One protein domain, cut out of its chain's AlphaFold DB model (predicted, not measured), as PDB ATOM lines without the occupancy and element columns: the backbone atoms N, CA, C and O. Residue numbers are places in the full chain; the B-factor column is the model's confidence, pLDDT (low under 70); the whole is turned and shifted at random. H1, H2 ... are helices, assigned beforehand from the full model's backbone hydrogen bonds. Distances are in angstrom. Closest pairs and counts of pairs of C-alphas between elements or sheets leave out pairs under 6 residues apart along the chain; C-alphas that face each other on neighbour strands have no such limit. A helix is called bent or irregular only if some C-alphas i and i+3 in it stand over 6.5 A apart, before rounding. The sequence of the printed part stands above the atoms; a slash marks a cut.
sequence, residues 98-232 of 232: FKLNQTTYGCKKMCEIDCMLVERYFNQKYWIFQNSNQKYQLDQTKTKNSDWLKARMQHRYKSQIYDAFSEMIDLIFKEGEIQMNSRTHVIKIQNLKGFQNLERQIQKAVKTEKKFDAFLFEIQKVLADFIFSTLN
ATOM      1  N   PHE A  98      18.224 -13.605 -57.873       63.62
ATOM      2  CA  PHE A  98      17.767 -12.730 -56.792       63.62
ATOM      3  C   PHE A  98      16.273 -12.923 -56.486       63.62
ATOM      4  O   PHE A  98      15.876 -13.061 -55.329       63.62
ATOM      5  N   LYS A  99      15.420 -12.994 -57.518       67.25
ATOM      6  CA  LYS A  99      13.972 -13.226 -57.356       67.25
ATOM      7  C   LYS A  99      13.654 -14.603 -56.777       67.25
ATOM      8  O   LYS A  99      12.717 -14.726 -55.979       67.25
ATOM      9  N   LEU A 100      14.397 -15.636 -57.173       67.38
ATOM     10  CA  LEU A 100      14.245 -16.988 -56.638       67.38
ATOM     11  C   LEU A 100      14.660 -17.040 -55.160       67.38
ATOM     12  O   LEU A 100      13.922 -17.595 -54.341       67.38
ATOM     13  N   ASN A 101      15.773 -16.393 -54.809       73.19
ATOM     14  CA  ASN A 101      16.265 -16.283 -53.436       73.19
ATOM     15  C   ASN A 101      15.279 -15.495 -52.562       73.19
ATOM     16  O   ASN A 101      14.879 -15.975 -51.499       73.19
ATOM     17  N   GLN A 102      14.780 -14.355 -53.054       81.38
ATOM     18  CA  GLN A 102      13.742 -13.558 -52.395       81.38
ATOM     19  C   GLN A 102      12.459 -14.348 -52.177       81.38
ATOM     20  O   GLN A 102      11.900 -14.335 -51.081       81.38
ATOM     21  N   THR A 103      12.006 -15.077 -53.195       84.44
ATOM     22  CA  THR A 103      10.787 -15.874 -53.086       84.44
ATOM     23  C   THR A 103      10.956 -17.011 -52.089       84.44
ATOM     24  O   THR A 103      10.078 -17.224 -51.258       84.44
ATOM     25  N   THR A 104      12.078 -17.728 -52.132       85.00
ATOM     26  CA  THR A 104      12.337 -18.871 -51.248       85.00
ATOM     27  C   THR A 104      12.460 -18.423 -49.794       85.00
ATOM     28  O   THR A 104      11.763 -18.942 -48.918       85.00
ATOM     29  N   TYR A 105      13.297 -17.417 -49.536       88.75
ATOM     30  CA  TYR A 105      13.507 -16.890 -48.193       88.75
ATOM     31  C   TYR A 105      12.245 -16.208 -47.648       88.75
ATOM     32  O   TYR A 105      11.839 -16.464 -46.513       88.75
ATOM     33  N   GLY A 106      11.547 -15.433 -48.481       89.00
ATOM     34  CA  GLY A 106      10.293 -14.784 -48.111       89.00
ATOM     35  C   GLY A 106       9.186 -15.784 -47.801       89.00
ATOM     36  O   GLY A 106       8.492 -15.643 -46.797       89.00
ATOM     37  N   CYS A 107       9.052 -16.850 -48.594       89.81
ATOM     38  CA  CYS A 107       8.100 -17.924 -48.310       89.81
ATOM     39  C   CYS A 107       8.422 -18.638 -46.991       89.81
ATOM     40  O   CYS A 107       7.502 -18.931 -46.232       89.81
ATOM     41  N   LYS A 108       9.705 -18.868 -46.680       92.44
ATOM     42  CA  LYS A 108      10.118 -19.444 -45.390       92.44
ATOM     43  C   LYS A 108       9.666 -18.568 -44.217       92.44
ATOM     44  O   LYS A 108       9.080 -19.082 -43.270       92.44
ATOM     45  N   LYS A 109       9.888 -17.254 -44.308       94.38
ATOM     46  CA  LYS A 109       9.493 -16.286 -43.273       94.38
ATOM     47  C   LYS A 109       7.982 -16.147 -43.132       94.38
ATOM     48  O   LYS A 109       7.470 -16.072 -42.022       94.38
ATOM     49  N   MET A 110       7.255 -16.210 -44.242       92.88
ATOM     50  CA  MET A 110       5.794 -16.275 -44.225       92.88
ATOM     51  C   MET A 110       5.288 -17.521 -43.490       92.88
ATOM     52  O   MET A 110       4.440 -17.395 -42.614       92.88
ATOM     53  N   CYS A 111       5.845 -18.702 -43.784       93.69
ATOM     54  CA  CYS A 111       5.478 -19.933 -43.083       93.69
ATOM     55  C   CYS A 111       5.755 -19.849 -41.574       93.69
ATOM     56  O   CYS A 111       4.946 -20.328 -40.787       93.69
ATOM     57  N   GLU A 112       6.860 -19.221 -41.166       96.75
ATOM     58  CA  GLU A 112       7.177 -18.977 -39.753       96.75
ATOM     59  C   GLU A 112       6.082 -18.137 -39.069       96.75
ATOM     60  O   GLU A 112       5.567 -18.525 -38.019       96.75
ATOM     61  N   ILE A 113       5.638 -17.051 -39.713       97.06
ATOM     62  CA  ILE A 113       4.519 -16.223 -39.233       97.06
ATOM     63  C   ILE A 113       3.218 -17.032 -39.171       97.06
ATOM     64  O   ILE A 113       2.453 -16.905 -38.214       97.06
ATOM     65  N   ASP A 114       2.945 -17.882 -40.161       95.81
ATOM     66  CA  ASP A 114       1.731 -18.697 -40.153       95.81
ATOM     67  C   ASP A 114       1.717 -19.708 -39.015       95.81
ATOM     68  O   ASP A 114       0.672 -19.890 -38.394       95.81
ATOM     69  N   CYS A 115       2.855 -20.340 -38.719       95.88
ATOM     70  CA  CYS A 115       2.987 -21.227 -37.569       95.88
ATOM     71  C   CYS A 115       2.668 -20.470 -36.276       95.88
ATOM     72  O   CYS A 115       1.801 -20.911 -35.526       95.88
ATOM     73  N   MET A 116       3.249 -19.281 -36.078       96.31
ATOM     74  CA  MET A 116       2.955 -18.431 -34.915       96.31
ATOM     75  C   MET A 116       1.458 -18.088 -34.805       96.31
ATOM     76  O   MET A 116       0.870 -18.134 -33.721       96.31
ATOM     77  N   LEU A 117       0.810 -17.756 -35.927       96.00
ATOM     78  CA  LEU A 117      -0.628 -17.471 -35.972       96.00
ATOM     79  C   LEU A 117      -1.467 -18.711 -35.641       96.00
ATOM     80  O   LEU A 117      -2.447 -18.610 -34.905       96.00
ATOM     81  N   VAL A 118      -1.108 -19.875 -36.181       94.62
ATOM     82  CA  VAL A 118      -1.833 -21.131 -35.962       94.62
ATOM     83  C   VAL A 118      -1.666 -21.618 -34.529       94.62
ATOM     84  O   VAL A 118      -2.659 -22.008 -33.927       94.62
ATOM     85  N   GLU A 119      -0.466 -21.551 -33.958       92.94
ATOM     86  CA  GLU A 119      -0.210 -21.916 -32.560       92.94
ATOM     87  C   GLU A 119      -1.079 -21.092 -31.608       92.94
ATOM     88  O   GLU A 119      -1.731 -21.630 -30.713       92.94
ATOM     89  N   ARG A 120      -1.164 -19.779 -31.847       93.81
ATOM     90  CA  ARG A 120      -1.924 -18.874 -30.983       93.81
ATOM     91  C   ARG A 120      -3.434 -18.921 -31.218       93.81
ATOM     92  O   ARG A 120      -4.213 -18.795 -30.272       93.81
ATOM     93  N   TYR A 121      -3.862 -19.088 -32.469       94.31
ATOM     94  CA  TYR A 121      -5.256 -18.934 -32.894       94.31
ATOM     95  C   TYR A 121      -5.816 -20.177 -33.597       94.31
ATOM     96  O   TYR A 121      -6.699 -20.052 -34.446       94.31
ATOM     97  N   PHE A 122      -5.352 -21.385 -33.257       90.50
ATOM     98  CA  PHE A 122      -5.704 -22.631 -33.955       90.50
ATOM     99  C   PHE A 122      -7.211 -22.790 -34.218       90.50
ATOM    100  O   PHE A 122      -7.637 -23.042 -35.350       90.50
ATOM    101  N   ASN A 123      -8.025 -22.562 -33.183       90.50
ATOM    102  CA  ASN A 123      -9.489 -22.681 -33.235       90.50
ATOM    103  C   ASN A 123     -10.166 -21.611 -34.108       90.50
ATOM    104  O   ASN A 123     -11.346 -21.721 -34.425       90.50
ATOM    105  N   GLN A 124      -9.432 -20.569 -34.493       90.81
ATOM    106  CA  GLN A 124      -9.923 -19.405 -35.225       90.81
ATOM    107  C   GLN A 124      -9.163 -19.168 -36.538       90.81
ATOM    108  O   GLN A 124      -9.346 -18.129 -37.168       90.81
ATOM    109  N   LYS A 125      -8.357 -20.127 -37.012       90.69
ATOM    110  CA  LYS A 125      -7.556 -20.003 -38.245       90.69
ATOM    111  C   LYS A 125      -8.365 -19.563 -39.474       90.69
ATOM    112  O   LYS A 125      -7.887 -18.769 -40.279       90.69
ATOM    113  N   TYR A 126      -9.627 -19.981 -39.582       90.44
ATOM    114  CA  TYR A 126     -10.523 -19.583 -40.677       90.44
ATOM    115  C   TYR A 126     -10.878 -18.091 -40.687       90.44
ATOM    116  O   TYR A 126     -11.400 -17.601 -41.683       90.44
ATOM    117  N   TRP A 127     -10.630 -17.362 -39.599       91.31
ATOM    118  CA  TRP A 127     -10.777 -15.906 -39.518       91.31
ATOM    119  C   TRP A 127      -9.508 -15.158 -39.937       91.31
ATOM    120  O   TRP A 127      -9.574 -13.960 -40.194       91.31
ATOM    121  N   ILE A 128      -8.384 -15.866 -40.048       93.81
ATOM    122  CA  ILE A 128      -7.068 -15.311 -40.369       93.81
ATOM    123  C   ILE A 128      -6.754 -15.510 -41.847       93.81
ATOM    124  O   ILE A 128      -6.446 -14.546 -42.547       93.81
ATOM    125  N   PHE A 129      -6.856 -16.748 -42.328       93.75
ATOM    126  CA  PHE A 129      -6.410 -17.124 -43.666       93.75
ATOM    127  C   PHE A 129      -7.511 -16.955 -44.716       93.75
ATOM    128  O   PHE A 129      -8.702 -17.131 -44.438       93.75
ATOM    129  N   GLN A 130      -7.103 -16.616 -45.938       89.50
ATOM    130  CA  GLN A 130      -7.964 -16.720 -47.113       89.50
ATOM    131  C   GLN A 130      -8.135 -18.187 -47.530       89.50
ATOM    132  O   GLN A 130      -7.337 -19.055 -47.175       89.50
ATOM    133  N   ASN A 131      -9.195 -18.474 -48.288       81.62
ATOM    134  CA  ASN A 131      -9.455 -19.823 -48.789       81.62
ATOM    135  C   ASN A 131      -8.392 -20.237 -49.823       81.62
ATOM    136  O   ASN A 131      -8.032 -19.455 -50.701       81.62
ATOM    137  N   SER A 132      -7.964 -21.501 -49.774       67.31
ATOM    138  CA  SER A 132      -6.860 -22.072 -50.568       67.31
ATOM    139  C   SER A 132      -7.054 -22.071 -52.092       67.31
ATOM    140  O   SER A 132      -6.106 -22.327 -52.825       67.31
ATOM    141  N   ASN A 133      -8.263 -21.789 -52.587       57.53
ATOM    142  CA  ASN A 133      -8.611 -21.930 -54.006       57.53
ATOM    143  C   ASN A 133      -8.398 -20.652 -54.834       57.53
ATOM    144  O   ASN A 133      -8.809 -20.592 -55.993       57.53
ATOM    145  N   GLN A 134      -7.774 -19.620 -54.266       63.19
ATOM    146  CA  GLN A 134      -7.465 -18.408 -55.016       63.19
ATOM    147  C   GLN A 134      -6.184 -18.598 -55.829       63.19
ATOM    148  O   GLN A 134      -5.078 -18.622 -55.292       63.19
ATOM    149  N   LYS A 135      -6.330 -18.711 -57.152       63.53
ATOM    150  CA  LYS A 135      -5.205 -18.525 -58.071       63.53
ATOM    151  C   LYS A 135      -4.872 -17.037 -58.090       63.53
ATOM    152  O   LYS A 135      -5.688 -16.241 -58.542       63.53
ATOM    153  N   TYR A 136      -3.690 -16.671 -57.612       66.81
ATOM    154  CA  TYR A 136      -3.186 -15.306 -57.706       66.81
ATOM    155  C   TYR A 136      -1.857 -15.304 -58.456       66.81
ATOM    156  O   TYR A 136      -1.017 -16.189 -58.276       66.81
ATOM    157  N   GLN A 137      -1.683 -14.318 -59.332       67.38
ATOM    158  CA  GLN A 137      -0.397 -14.053 -59.957       67.38
ATOM    159  C   GLN A 137       0.370 -13.110 -59.045       67.38
ATOM    160  O   GLN A 137      -0.109 -12.025 -58.724       67.38
ATOM    161  N   LEU A 138       1.547 -13.543 -58.597       67.00
ATOM    162  CA  LEU A 138       2.410 -12.654 -57.842       67.00
ATOM    163  C   LEU A 138       2.978 -11.590 -58.774       67.00
ATOM    164  O   LEU A 138       3.527 -11.925 -59.824       67.00
ATOM    165  N   ASP A 139       2.892 -10.330 -58.361       67.44
ATOM    166  CA  ASP A 139       3.572  -9.245 -59.051       67.44
ATOM    167  C   ASP A 139       5.095  -9.401 -58.896       67.44
ATOM    168  O   ASP A 139       5.692  -9.022 -57.887       67.44
ATOM    169  N   GLN A 140       5.730  -9.984 -59.914       65.75
ATOM    170  CA  GLN A 140       7.179 -10.195 -59.968       65.75
ATOM    171  C   GLN A 140       7.970  -8.914 -60.282       65.75
ATOM    172  O   GLN A 140       9.196  -8.974 -60.429       65.75
ATOM    173  N   THR A 141       7.293  -7.769 -60.431       67.00
ATOM    174  CA  THR A 141       7.948  -6.472 -60.636       67.00
ATOM    175  C   THR A 141       8.385  -5.826 -59.319       67.00
ATOM    176  O   THR A 141       9.180  -4.885 -59.332       67.00
ATOM    177  N   LYS A 142       7.921  -6.340 -58.167       69.75
ATOM    178  CA  LYS A 142       8.327  -5.848 -56.844       69.75
ATOM    179  C   LYS A 142       9.759  -6.270 -56.535       69.75
ATOM    180  O   LYS A 142      10.031  -7.439 -56.289       69.75
ATOM    181  N   THR A 143      10.673  -5.303 -56.525       71.50
ATOM    182  CA  THR A 143      12.093  -5.529 -56.214       71.50
ATOM    183  C   THR A 143      12.413  -5.365 -54.730       71.50
ATOM    184  O   THR A 143      13.389  -5.932 -54.252       71.50
ATOM    185  N   LYS A 144      11.587  -4.629 -53.974       85.19
ATOM    186  CA  LYS A 144      11.769  -4.424 -52.531       85.19
ATOM    187  C   LYS A 144      11.110  -5.538 -51.720       85.19
ATOM    188  O   LYS A 144       9.949  -5.871 -51.956       85.19
ATOM    189  N   ASN A 145      11.814  -6.030 -50.701       89.62
ATOM    190  CA  ASN A 145      11.318  -7.067 -49.787       89.62
ATOM    191  C   ASN A 145      10.003  -6.661 -49.091       89.62
ATOM    192  O   ASN A 145       9.102  -7.484 -48.941       89.62
ATOM    193  N   SER A 146       9.852  -5.387 -48.713       92.12
ATOM    194  CA  SER A 146       8.624  -4.863 -48.095       92.12
ATOM    195  C   SER A 146       7.415  -4.923 -49.034       92.12
ATOM    196  O   SER A 146       6.348  -5.392 -48.637       92.12
ATOM    197  N   ASP A 147       7.581  -4.502 -50.290       90.50
ATOM    198  CA  ASP A 147       6.514  -4.538 -51.296       90.50
ATOM    199  C   ASP A 147       6.146  -5.981 -51.666       90.50
ATOM    200  O   ASP A 147       4.966  -6.305 -51.822       90.50
ATOM    201  N   TRP A 148       7.151  -6.862 -51.750       89.94
ATOM    202  CA  TRP A 148       6.954  -8.293 -51.975       89.94
ATOM    203  C   TRP A 148       6.122  -8.932 -50.856       89.94
ATOM    204  O   TRP A 148       5.158  -9.651 -51.136       89.94
ATOM    205  N   LEU A 149       6.440  -8.630 -49.589       92.12
ATOM    206  CA  LEU A 149       5.685  -9.128 -48.435       92.12
ATOM    207  C   LEU A 149       4.228  -8.689 -48.483       92.12
ATOM    208  O   LEU A 149       3.341  -9.528 -48.337       92.12
ATOM    209  N   LYS A 150       3.962  -7.401 -48.723       93.62
ATOM    210  CA  LYS A 150       2.586  -6.894 -48.792       93.62
ATOM    211  C   LYS A 150       1.785  -7.599 -49.883       93.62
ATOM    212  O   LYS A 150       0.708  -8.119 -49.601       93.62
ATOM    213  N   ALA A 151       2.343  -7.709 -51.090       89.31
ATOM    214  CA  ALA A 151       1.688  -8.411 -52.193       89.31
ATOM    215  C   ALA A 151       1.377  -9.877 -51.838       89.31
ATOM    216  O   ALA A 151       0.286 -10.377 -52.106       89.31
ATOM    217  N   ARG A 152       2.306 -10.572 -51.171       88.19
ATOM    218  CA  ARG A 152       2.093 -11.949 -50.700       88.19
ATOM    219  C   ARG A 152       1.023 -12.057 -49.619       88.19
ATOM    220  O   ARG A 152       0.180 -12.950 -49.679       88.19
ATOM    221  N   MET A 153       1.064 -11.175 -48.630       92.62
ATOM    222  CA  MET A 153       0.150 -11.185 -47.490       92.62
ATOM    223  C   MET A 153      -1.283 -10.846 -47.891       92.62
ATOM    224  O   MET A 153      -2.214 -11.432 -47.337       92.62
ATOM    225  N   GLN A 154      -1.464  -9.982 -48.893       91.75
ATOM    226  CA  GLN A 154      -2.777  -9.595 -49.416       91.75
ATOM    227  C   GLN A 154      -3.601 -10.798 -49.892       91.75
ATOM    228  O   GLN A 154      -4.822 -10.804 -49.746       91.75
ATOM    229  N   HIS A 155      -2.944 -11.823 -50.436       87.69
ATOM    230  CA  HIS A 155      -3.588 -13.047 -50.928       87.69
ATOM    231  C   HIS A 155      -3.579 -14.196 -49.913       87.69
ATOM    232  O   HIS A 155      -4.154 -15.255 -50.160       87.69
ATOM    233  N   ARG A 156      -2.903 -14.025 -48.772       90.88
ATOM    234  CA  ARG A 156      -2.793 -15.061 -47.736       90.88
ATOM    235  C   ARG A 156      -3.742 -14.813 -46.572       90.88
ATOM    236  O   ARG A 156      -4.342 -15.760 -46.065       90.88
ATOM    237  N   TYR A 157      -3.904 -13.554 -46.168       94.19
ATOM    238  CA  TYR A 157      -4.669 -13.172 -44.984       94.19
ATOM    239  C   TYR A 157      -5.944 -12.411 -45.336       94.19
ATOM    240  O   TYR A 157      -6.023 -11.714 -46.346       94.19
ATOM    241  N   LYS A 158      -6.975 -12.528 -44.496       93.75
ATOM    242  CA  LYS A 158      -8.175 -11.689 -44.621       93.75
ATOM    243  C   LYS A 158      -7.820 -10.217 -44.424       93.75
ATOM    244  O   LYS A 158      -6.889  -9.907 -43.685       93.75
ATOM    245  N   SER A 159      -8.607  -9.323 -45.025       92.69
ATOM    246  CA  SER A 159      -8.345  -7.873 -45.059       92.69
ATOM    247  C   SER A 159      -7.954  -7.287 -43.702       92.69
ATOM    248  O   SER A 159      -6.900  -6.688 -43.589       92.69
ATOM    249  N   GLN A 160      -8.716  -7.562 -42.640       92.75
ATOM    250  CA  GLN A 160      -8.433  -7.015 -41.303       92.75
ATOM    251  C   GLN A 160      -7.072  -7.430 -40.726       92.75
ATOM    252  O   GLN A 160      -6.501  -6.705 -39.917       92.75
ATOM    253  N   ILE A 161      -6.585  -8.615 -41.091       95.44
ATOM    254  CA  ILE A 161      -5.275  -9.113 -40.668       95.44
ATOM    255  C   ILE A 161      -4.192  -8.571 -41.598       95.44
ATOM    256  O   ILE A 161      -3.153  -8.113 -41.131       95.44
ATOM    257  N   TYR A 162      -4.459  -8.562 -42.905       95.31
ATOM    258  CA  TYR A 162      -3.579  -7.964 -43.901       95.31
ATOM    259  C   TYR A 162      -3.293  -6.483 -43.616       95.31
ATOM    260  O   TYR A 162      -2.133  -6.089 -43.640       95.31
ATOM    261  N   ASP A 163      -4.306  -5.682 -43.288       94.81
ATOM    262  CA  ASP A 163      -4.138  -4.249 -43.031       94.81
ATOM    263  C   ASP A 163      -3.202  -4.002 -41.838       94.81
ATOM    264  O   ASP A 163      -2.324  -3.142 -41.901       94.81
ATOM    265  N   ALA A 164      -3.337  -4.807 -40.777       95.56
ATOM    266  CA  ALA A 164      -2.459  -4.760 -39.610       95.56
ATOM    267  C   ALA A 164      -1.010  -5.129 -39.970       95.56
ATOM    268  O   ALA A 164      -0.067  -4.480 -39.521       95.56
ATOM    269  N   PHE A 165      -0.822  -6.154 -40.805       96.38
ATOM    270  CA  PHE A 165       0.499  -6.533 -41.302       96.38
ATOM    271  C   PHE A 165       1.108  -5.480 -42.228       96.38
ATOM    272  O   PHE A 165       2.294  -5.185 -42.113       96.38
ATOM    273  N   SER A 166       0.316  -4.890 -43.124       95.88
ATOM    274  CA  SER A 166       0.784  -3.834 -44.019       95.88
ATOM    275  C   SER A 166       1.270  -2.626 -43.220       95.88
ATOM    276  O   SER A 166       2.363  -2.131 -43.486       95.88
ATOM    277  N   GLU A 167       0.506  -2.203 -42.205       96.50
ATOM    278  CA  GLU A 167       0.920  -1.141 -41.284       96.50
ATOM    279  C   GLU A 167       2.210  -1.518 -40.542       96.50
ATOM    280  O   GLU A 167       3.143  -0.722 -40.461       96.50
ATOM    281  N   MET A 168       2.298  -2.751 -40.039       95.94
ATOM    282  CA  MET A 168       3.483  -3.248 -39.345       95.94
ATOM    283  C   MET A 168       4.734  -3.207 -40.235       95.94
ATOM    284  O   MET A 168       5.785  -2.764 -39.781       95.94
ATOM    285  N   ILE A 169       4.620  -3.613 -41.503       96.50
ATOM    286  CA  ILE A 169       5.712  -3.560 -42.487       96.50
ATOM    287  C   ILE A 169       6.154  -2.113 -42.729       96.50
ATOM    288  O   ILE A 169       7.354  -1.840 -42.742       96.50
ATOM    289  N   ASP A 170       5.206  -1.184 -42.887       96.44
ATOM    290  CA  ASP A 170       5.510   0.237 -43.085       96.44
ATOM    291  C   ASP A 170       6.234   0.847 -41.885       96.44
ATOM    292  O   ASP A 170       7.213   1.578 -42.046       96.44
ATOM    293  N   LEU A 171       5.790   0.513 -40.674       96.00
ATOM    294  CA  LEU A 171       6.417   0.990 -39.449       96.00
ATOM    295  C   LEU A 171       7.811   0.396 -39.240       96.00
ATOM    296  O   LEU A 171       8.720   1.135 -38.870       96.00
ATOM    297  N   ILE A 172       8.006  -0.899 -39.512       96.06
ATOM    298  CA  ILE A 172       9.329  -1.538 -39.452       96.06
ATOM    299  C   ILE A 172      10.279  -0.863 -40.442       96.06
ATOM    300  O   ILE A 172      11.388  -0.487 -40.068       96.06
ATOM    301  N   PHE A 173       9.839  -0.663 -41.686       93.31
ATOM    302  CA  PHE A 173      10.661  -0.020 -42.708       93.31
ATOM    303  C   PHE A 173      11.029   1.420 -42.325       93.31
ATOM    304  O   PHE A 173      12.175   1.827 -42.505       93.31
ATOM    305  N   LYS A 174      10.082   2.177 -41.755       94.12
ATOM    306  CA  LYS A 174      10.306   3.551 -41.284       94.12
ATOM    307  C   LYS A 174      11.268   3.628 -40.097       94.12
ATOM    308  O   LYS A 174      12.040   4.578 -40.018       94.12
ATOM    309  N   GLU A 175      11.199   2.670 -39.177       93.62
ATOM    310  CA  GLU A 175      12.110   2.580 -38.032       93.62
ATOM    311  C   GLU A 175      13.556   2.318 -38.487       93.62
ATOM    312  O   GLU A 175      14.505   2.896 -37.959       93.62
ATOM    313  N   GLY A 176      13.721   1.474 -39.508       91.88
ATOM    314  CA  GLY A 176      15.022   1.096 -40.044       91.88
ATOM    315  C   GLY A 176      15.719  -0.003 -39.234       91.88
ATOM    316  O   GLY A 176      15.402  -0.275 -38.076       91.88
ATOM    317  N   GLU A 177      16.691  -0.656 -39.872       92.19
ATOM    318  CA  GLU A 177      17.301  -1.898 -39.386       92.19
ATOM    319  C   GLU A 177      17.964  -1.759 -38.010       92.19
ATOM    320  O   GLU A 177      17.670  -2.527 -37.094       92.19
ATOM    321  N   ILE A 178      18.832  -0.756 -37.838       90.50
ATOM    322  CA  ILE A 178      19.619  -0.567 -36.608       90.50
ATOM    323  C   ILE A 178      18.695  -0.409 -35.396       90.50
ATOM    324  O   ILE A 178      18.847  -1.091 -34.378       90.50
ATOM    325  N   GLN A 179      17.707   0.477 -35.520       91.94
ATOM    326  CA  GLN A 179      16.741   0.735 -34.460       91.94
ATOM    327  C   GLN A 179      15.893  -0.510 -34.203       91.94
ATOM    328  O   GLN A 179      15.754  -0.925 -33.051       91.94
ATOM    329  N   MET A 180      15.419  -1.175 -35.260       93.38
ATOM    330  CA  MET A 180      14.591  -2.364 -35.112       93.38
ATOM    331  C   MET A 180      15.336  -3.532 -34.454       93.38
ATOM    332  O   MET A 180      14.747  -4.233 -33.629       93.38
ATOM    333  N   ASN A 181      16.629  -3.711 -34.728       90.00
ATOM    334  CA  ASN A 181      17.465  -4.731 -34.091       90.00
ATOM    335  C   ASN A 181      17.668  -4.454 -32.596       90.00
ATOM    336  O   ASN A 181      17.497  -5.362 -31.783       90.00
ATOM    337  N   SER A 182      17.929  -3.197 -32.226       90.81
ATOM    338  CA  SER A 182      18.107  -2.780 -30.823       90.81
ATOM    339  C   SER A 182      16.814  -2.770 -29.997       90.81
ATOM    340  O   SER A 182      16.846  -2.791 -28.765       90.81
ATOM    341  N   ARG A 183      15.656  -2.735 -30.663       91.88
ATOM    342  CA  ARG A 183      14.355  -2.626 -30.010       91.88
ATOM    343  C   ARG A 183      14.038  -3.884 -29.206       91.88
ATOM    344  O   ARG A 183      14.287  -4.996 -29.671       91.88
ATOM    345  N   THR A 184      13.426  -3.686 -28.039       92.19
ATOM    346  CA  THR A 184      13.003  -4.730 -27.082       92.19
ATOM    347  C   THR A 184      11.483  -4.805 -26.886       92.19
ATOM    348  O   THR A 184      10.998  -5.677 -26.176       92.19
ATOM    349  N   HIS A 185      10.732  -3.877 -27.485       93.12
ATOM    350  CA  HIS A 185       9.285  -3.729 -27.317       93.12
ATOM    351  C   HIS A 185       8.587  -3.658 -28.680       93.12
ATOM    352  O   HIS A 185       9.179  -3.215 -29.661       93.12
ATOM    353  N   VAL A 186       7.312  -4.046 -28.728       94.75
ATOM    354  CA  VAL A 186       6.494  -3.995 -29.947       94.75
ATOM    355  C   VAL A 186       6.354  -2.564 -30.483       94.75
ATOM    356  O   VAL A 186       6.095  -1.627 -29.723       94.75
ATOM    357  N   ILE A 187       6.476  -2.386 -31.802       93.88
ATOM    358  CA  ILE A 187       6.037  -1.149 -32.456       93.88
ATOM    359  C   ILE A 187       4.514  -1.093 -32.377       93.88
ATOM    360  O   ILE A 187       3.836  -2.011 -32.844       93.88
ATOM    361  N   LYS A 188       3.967  -0.027 -31.794       92.38
ATOM    362  CA  LYS A 188       2.517   0.137 -31.682       92.38
ATOM    363  C   LYS A 188       1.900   0.342 -33.066       92.38
ATOM    364  O   LYS A 188       2.213   1.320 -33.736       92.38
ATOM    365  N   ILE A 189       0.999  -0.562 -33.433       92.44
ATOM    366  CA  ILE A 189       0.135  -0.466 -34.612       92.44
ATOM    367  C   ILE A 189      -1.249   0.044 -34.205       92.44
ATOM    368  O   ILE A 189      -1.759  -0.297 -33.133       92.44
ATOM    369  N   GLN A 190      -1.846   0.885 -35.041       89.19
ATOM    370  CA  GLN A 190      -3.156   1.489 -34.822       89.19
ATOM    371  C   GLN A 190      -4.278   0.543 -35.259       89.19
ATOM    372  O   GLN A 190      -5.282   0.399 -34.555       89.19
ATOM    373  N   ASN A 191      -4.111  -0.155 -36.386       86.38
ATOM    374  CA  ASN A 191      -5.125  -1.039 -36.947       86.38
ATOM    375  C   ASN A 191      -5.054  -2.452 -36.351       86.38
ATOM    376  O   ASN A 191      -4.718  -3.434 -37.006       86.38
ATOM    377  N   LEU A 192      -5.404  -2.564 -35.070       88.69
ATOM    378  CA  LEU A 192      -5.393  -3.833 -34.332       88.69
ATOM    379  C   LEU A 192      -6.737  -4.560 -34.304       88.69
ATOM    380  O   LEU A 192      -6.845  -5.615 -33.680       88.69
ATOM    381  N   LYS A 193      -7.777  -4.020 -34.947       85.75
ATOM    382  CA  LYS A 193      -9.156  -4.501 -34.775       85.75
ATOM    383  C   LYS A 193      -9.304  -5.991 -35.105       85.75
ATOM    384  O   LYS A 193      -9.981  -6.707 -34.369       85.75
ATOM    385  N   GLY A 194      -8.642  -6.461 -36.167       85.75
ATOM    386  CA  GLY A 194      -8.622  -7.877 -36.545       85.75
ATOM    387  C   GLY A 194      -8.049  -8.761 -35.434       85.75
ATOM    388  O   GLY A 194      -8.729  -9.661 -34.943       85.75
ATOM    389  N   PHE A 195      -6.840  -8.452 -34.966       92.06
ATOM    390  CA  PHE A 195      -6.189  -9.211 -33.896       92.06
ATOM    391  C   PHE A 195      -6.902  -9.100 -32.546       92.06
ATOM    392  O   PHE A 195      -7.044 -10.101 -31.855       92.06
ATOM    393  N   GLN A 196      -7.417  -7.927 -32.173       91.44
ATOM    394  CA  GLN A 196      -8.162  -7.742 -30.922       91.44
ATOM    395  C   GLN A 196      -9.416  -8.621 -30.859       91.44
ATOM    396  O   GLN A 196      -9.742  -9.159 -29.799       91.44
ATOM    397  N   ASN A 197     -10.117  -8.786 -31.984       89.88
ATOM    398  CA  ASN A 197     -11.283  -9.662 -32.060       89.88
ATOM    399  C   ASN A 197     -10.908 -11.133 -31.858       89.88
ATOM    400  O   ASN A 197     -11.643 -11.849 -31.174       89.88
ATOM    401  N   LEU A 198      -9.768 -11.564 -32.406       92.62
ATOM    402  CA  LEU A 198      -9.241 -12.915 -32.205       92.62
ATOM    403  C   LEU A 198      -8.812 -13.120 -30.744       92.62
ATOM    404  O   LEU A 198      -9.237 -14.065 -30.079       92.62
ATOM    405  N   GLU A 199      -8.055 -12.167 -30.202       93.12
ATOM    406  CA  GLU A 199      -7.561 -12.161 -28.823       93.12
ATOM    407  C   GLU A 199      -8.673 -12.228 -27.779       93.12
ATOM    408  O   GLU A 199      -8.534 -12.886 -26.748       93.12
ATOM    409  N   ARG A 200      -9.823 -11.592 -28.010       90.75
ATOM    410  CA  ARG A 200     -10.967 -11.713 -27.088       90.75
ATOM    411  C   ARG A 200     -11.453 -13.154 -26.948       90.75
ATOM    412  O   ARG A 200     -11.906 -13.525 -25.870       90.75
ATOM    413  N   GLN A 201     -11.313 -13.948 -28.004       88.88
ATOM    414  CA  GLN A 201     -11.873 -15.289 -28.121       88.88
ATOM    415  C   GLN A 201     -10.865 -16.409 -27.800       88.88
ATOM    416  O   GLN A 201     -11.259 -17.576 -27.764       88.88
ATOM    417  N   ILE A 202      -9.577 -16.106 -27.575       90.81
ATOM    418  CA  ILE A 202      -8.601 -17.137 -27.180       90.81
ATOM    419  C   ILE A 202      -8.702 -17.496 -25.693       90.81
ATOM    420  O   ILE A 202      -9.085 -16.681 -24.846       90.81
ATOM    421  N   GLN A 203      -8.318 -18.734 -25.372       88.00
ATOM    422  CA  GLN A 203      -8.332 -19.267 -24.011       88.00
ATOM    423  C   GLN A 203      -7.387 -18.487 -23.086       88.00
ATOM    424  O   GLN A 203      -6.317 -18.037 -23.494       88.00
ATOM    425  N   LYS A 204      -7.755 -18.370 -21.802       87.31
ATOM    426  CA  LYS A 204      -6.940 -17.658 -20.801       87.31
ATOM    427  C   LYS A 204      -5.536 -18.255 -20.651       87.31
ATOM    428  O   LYS A 204      -4.595 -17.489 -20.509       87.31
ATOM    429  N   ALA A 205      -5.394 -19.580 -20.729       86.81
ATOM    430  CA  ALA A 205      -4.099 -20.257 -20.622       86.81
ATOM    431  C   ALA A 205      -3.091 -19.755 -21.676       86.81
ATOM    432  O   ALA A 205      -1.984 -19.364 -21.319       86.81
ATOM    433  N   VAL A 206      -3.523 -19.637 -22.938       86.50
ATOM    434  CA  VAL A 206      -2.698 -19.133 -24.054       86.50
ATOM    435  C   VAL A 206      -2.265 -17.676 -23.828       86.50
ATOM    436  O   VAL A 206      -1.134 -17.297 -24.130       86.50
ATOM    437  N   LYS A 207      -3.140 -16.841 -23.247       88.25
ATOM    438  CA  LYS A 207      -2.812 -15.441 -22.902       88.25
ATOM    439  C   LYS A 207      -1.747 -15.336 -21.815       88.25
ATOM    440  O   LYS A 207      -0.956 -14.396 -21.835       88.25
ATOM    441  N   THR A 208      -1.772 -16.260 -20.856       87.56
ATOM    442  CA  THR A 208      -0.813 -16.304 -19.749       87.56
ATOM    443  C   THR A 208       0.557 -16.771 -20.223       87.56
ATOM    444  O   THR A 208       1.560 -16.213 -19.792       87.56
ATOM    445  N   GLU A 209       0.598 -17.750 -21.129       89.94
ATOM    446  CA  GLU A 209       1.842 -18.268 -21.704       89.94
ATOM    447  C   GLU A 209       2.598 -17.195 -22.493       89.94
ATOM    448  O   GLU A 209       3.795 -16.996 -22.294       89.94
ATOM    449  N   LYS A 210       1.891 -16.450 -23.353       92.19
ATOM    450  CA  LYS A 210       2.492 -15.365 -24.131       92.19
ATOM    451  C   LYS A 210       1.555 -14.168 -24.222       92.19
ATOM    452  O   LYS A 210       0.464 -14.241 -24.800       92.19
ATOM    453  N   LYS A 211       2.017 -13.030 -23.698       93.38
ATOM    454  CA  LYS A 211       1.313 -11.746 -23.816       93.38
ATOM    455  C   LYS A 211       1.212 -11.325 -25.282       93.38
ATOM    456  O   LYS A 211       2.131 -11.559 -26.063       93.38
ATOM    457  N   PHE A 212       0.114 -10.660 -25.631       93.69
ATOM    458  CA  PHE A 212      -0.162 -10.243 -27.007       93.69
ATOM    459  C   PHE A 212       0.936  -9.340 -27.593       93.69
ATOM    460  O   PHE A 212       1.371  -9.568 -28.716       93.69
ATOM    461  N   ASP A 213       1.461  -8.392 -26.814       94.06
ATOM    462  CA  ASP A 213       2.549  -7.516 -27.267       94.06
ATOM    463  C   ASP A 213       3.840  -8.290 -27.565       94.06
ATOM    464  O   ASP A 213       4.514  -8.005 -28.549       94.06
ATOM    465  N   ALA A 214       4.166  -9.302 -26.751       94.94
ATOM    466  CA  ALA A 214       5.330 -10.158 -26.984       94.94
ATOM    467  C   ALA A 214       5.152 -10.998 -28.257       94.94
ATOM    468  O   ALA A 214       6.066 -11.099 -29.068       94.94
ATOM    469  N   PHE A 215       3.947 -11.532 -28.469       95.88
ATOM    470  CA  PHE A 215       3.586 -12.241 -29.694       95.88
ATOM    471  C   PHE A 215       3.714 -11.355 -30.945       95.88
ATOM    472  O   PHE A 215       4.344 -11.751 -31.924       95.88
ATOM    473  N   LEU A 216       3.161 -10.139 -30.918       96.00
ATOM    474  CA  LEU A 216       3.290  -9.204 -32.037       96.00
ATOM    475  C   LEU A 216       4.743  -8.798 -32.282       96.00
ATOM    476  O   LEU A 216       5.150  -8.620 -33.426       96.00
ATOM    477  N   PHE A 217       5.526  -8.649 -31.218       96.81
ATOM    478  CA  PHE A 217       6.933  -8.307 -31.333       96.81
ATOM    479  C   PHE A 217       7.759  -9.416 -31.997       96.81
ATOM    480  O   PHE A 217       8.606  -9.114 -32.835       96.81
ATOM    481  N   GLU A 218       7.490 -10.689 -31.698       96.44
ATOM    482  CA  GLU A 218       8.124 -11.817 -32.396       96.44
ATOM    483  C   GLU A 218       7.830 -11.779 -33.898       96.44
ATOM    484  O   GLU A 218       8.750 -11.842 -34.711       96.44
ATOM    485  N   ILE A 219       6.567 -11.558 -34.271       97.25
ATOM    486  CA  ILE A 219       6.176 -11.374 -35.672       97.25
ATOM    487  C   ILE A 219       6.946 -10.207 -36.310       97.25
ATOM    488  O   ILE A 219       7.461 -10.339 -37.420       97.25
ATOM    489  N   GLN A 220       7.068  -9.073 -35.612       96.75
ATOM    490  CA  GLN A 220       7.827  -7.920 -36.106       96.75
ATOM    491  C   GLN A 220       9.300  -8.252 -36.346       96.75
ATOM    492  O   GLN A 220       9.878  -7.750 -37.307       96.75
ATOM    493  N   LYS A 221       9.914  -9.100 -35.513       96.75
ATOM    494  CA  LYS A 221      11.301  -9.544 -35.706       96.75
ATOM    495  C   LYS A 221      11.445 -10.449 -36.927       96.75
ATOM    496  O   LYS A 221      12.374 -10.244 -37.701       96.75
ATOM    497  N   VAL A 222      10.509 -11.373 -37.152       96.81
ATOM    498  CA  VAL A 222      10.505 -12.226 -38.357       96.81
ATOM    499  C   VAL A 222      10.350 -11.384 -39.626       96.81
ATOM    500  O   VAL A 222      11.053 -11.605 -40.613       96.81
ATOM    501  N   LEU A 223       9.464 -10.384 -39.595       96.31
ATOM    502  CA  LEU A 223       9.291  -9.442 -40.700       96.31
ATOM    503  C   LEU A 223      10.538  -8.592 -40.934       96.31
ATOM    504  O   LEU A 223      10.948  -8.440 -42.080       96.31
ATOM    505  N   ALA A 224      11.140  -8.055 -39.871       95.50
ATOM    506  CA  ALA A 224      12.347  -7.241 -39.964       95.50
ATOM    507  C   ALA A 224      13.517  -8.025 -40.578       95.50
ATOM    508  O   ALA A 224      14.176  -7.497 -41.472       95.50
ATOM    509  N   ASP A 225      13.710  -9.285 -40.172       94.12
ATOM    510  CA  ASP A 225      14.743 -10.175 -40.722       94.12
ATOM    511  C   ASP A 225      14.606 -10.311 -42.248       94.12
ATOM    512  O   ASP A 225      15.575 -10.184 -42.988       94.12
ATOM    513  N   PHE A 226      13.375 -10.453 -42.757       93.44
ATOM    514  CA  PHE A 226      13.151 -10.463 -44.202       93.44
ATOM    515  C   PHE A 226      13.327  -9.085 -44.851       93.44
ATOM    516  O   PHE A 226      14.015  -8.965 -45.865       93.44
ATOM    517  N   ILE A 227      12.705  -8.043 -44.294       93.75
ATOM    518  CA  ILE A 227      12.691  -6.691 -44.875       93.75
ATOM    519  C   ILE A 227      14.116  -6.176 -45.088       93.75
ATOM    520  O   ILE A 227      14.394  -5.628 -46.155       93.75
ATOM    521  N   PHE A 228      15.001  -6.388 -44.113       92.75
ATOM    522  CA  PHE A 228      16.381  -5.902 -44.144       92.75
ATOM    523  C   PHE A 228      17.390  -6.924 -44.677       92.75
ATOM    524  O   PHE A 228      18.574  -6.616 -44.773       92.75
ATOM    525  N   SER A 229      16.946  -8.117 -45.087       89.31
ATOM    526  CA  SER A 229      17.852  -9.104 -45.672       89.31
ATOM    527  C   SER A 229      18.491  -8.610 -46.972       89.31
ATOM    528  O   SER A 229      17.813  -8.249 -47.940       89.31
ATOM    529  N   THR A 230      19.821  -8.663 -47.020       76.81
ATOM    530  CA  THR A 230      20.589  -8.606 -48.265       76.81
ATOM    531  C   THR A 230      20.595  -9.997 -48.880       76.81
ATOM    532  O   THR A 230      21.454 -10.828 -48.582       76.81
ATOM    533  N   LEU A 231      19.579 -10.285 -49.686       63.81
ATOM    534  CA  LEU A 231      19.532 -11.494 -50.498       63.81
ATOM    535  C   LEU A 231      20.551 -11.328 -51.629       63.81
ATOM    536  O   LEU A 231      20.304 -10.567 -52.559       63.81
ATOM    537  N   ASN A 232      21.711 -11.967 -51.491       43.81
ATOM    538  CA  ASN A 232      22.704 -12.054 -52.563       43.81
ATOM    539  C   ASN A 232      22.309 -13.131 -53.576       43.81
ATOM    540  O   ASN A 232      21.749 -14.175 -53.157       43.81
TER     541      ASN A 232
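What this domain is: This is residues 98 to 232 of the 232 residues of an uncharacterized protein of Paramecium tetraurelia (UniProt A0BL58). What shape appears? H1 and H7 lie side by side, running opposite ways, and the helical hairpin of H2 and H3 lies across one side of this pair. H4 packs on H7, H5 packs on H3, and residues 128 to 144 make a long loop from H1 to H2. What builds it? The 135 printed residues include seven named helices, H1 to H7 in chain order, and no named strand: all helix, compact, with a radius of gyration of the C-alphas of 14.8 A and spans of 44 by 40 by 22 A.

Where its parts are: Where is the longest helix? H1, residues 98 to 127, starts at C-alpha 98 (17.767, -12.730, -56.792) and measures 33.5 A; it is irregular, C-alphas 120 and 123 being 8.8 A apart, with a kink of 115 degrees near residue 121. Where are the others? H2 is residues 145 to 154, H3 159 to 175 (24.0 A), H4 177 to 182, H5 193 to 201, H6 204 to 209, and H7 212 to 227, 22.3 A long, ending at C-alpha 227 (12.691, -6.691, -44.875).

How they stand to each other: What touches H1? Residues 105 to 116 touch H7 at a shallow tilt of 14 degrees, closest at the C-alphas of Ile 113 and Ile 219, 6.2 A. What else does H7, the hub, touch? Among them is H3, at a steep tilt of 65 degrees, closest at the C-alphas of Ile 172 and Ala 224, 6.5 A. Are the backbones complete? Every O i to N i+4 pair is within hydrogen-bond range in H2, H4, H6 and H7, against 22 of 26 in H1, 12 of 13 in H3 and 4 of 5 in H5.

The domain as a whole: How large is it? The farthest C-alphas, of Thr 141 and Ala 205, are 44.0 A apart. Is it continuous and confident? The printed part has no cut, the link H1 to H2 is long, and pLDDT is under 70 at residues 98 to 100, 132 to 142 and 231 to 232.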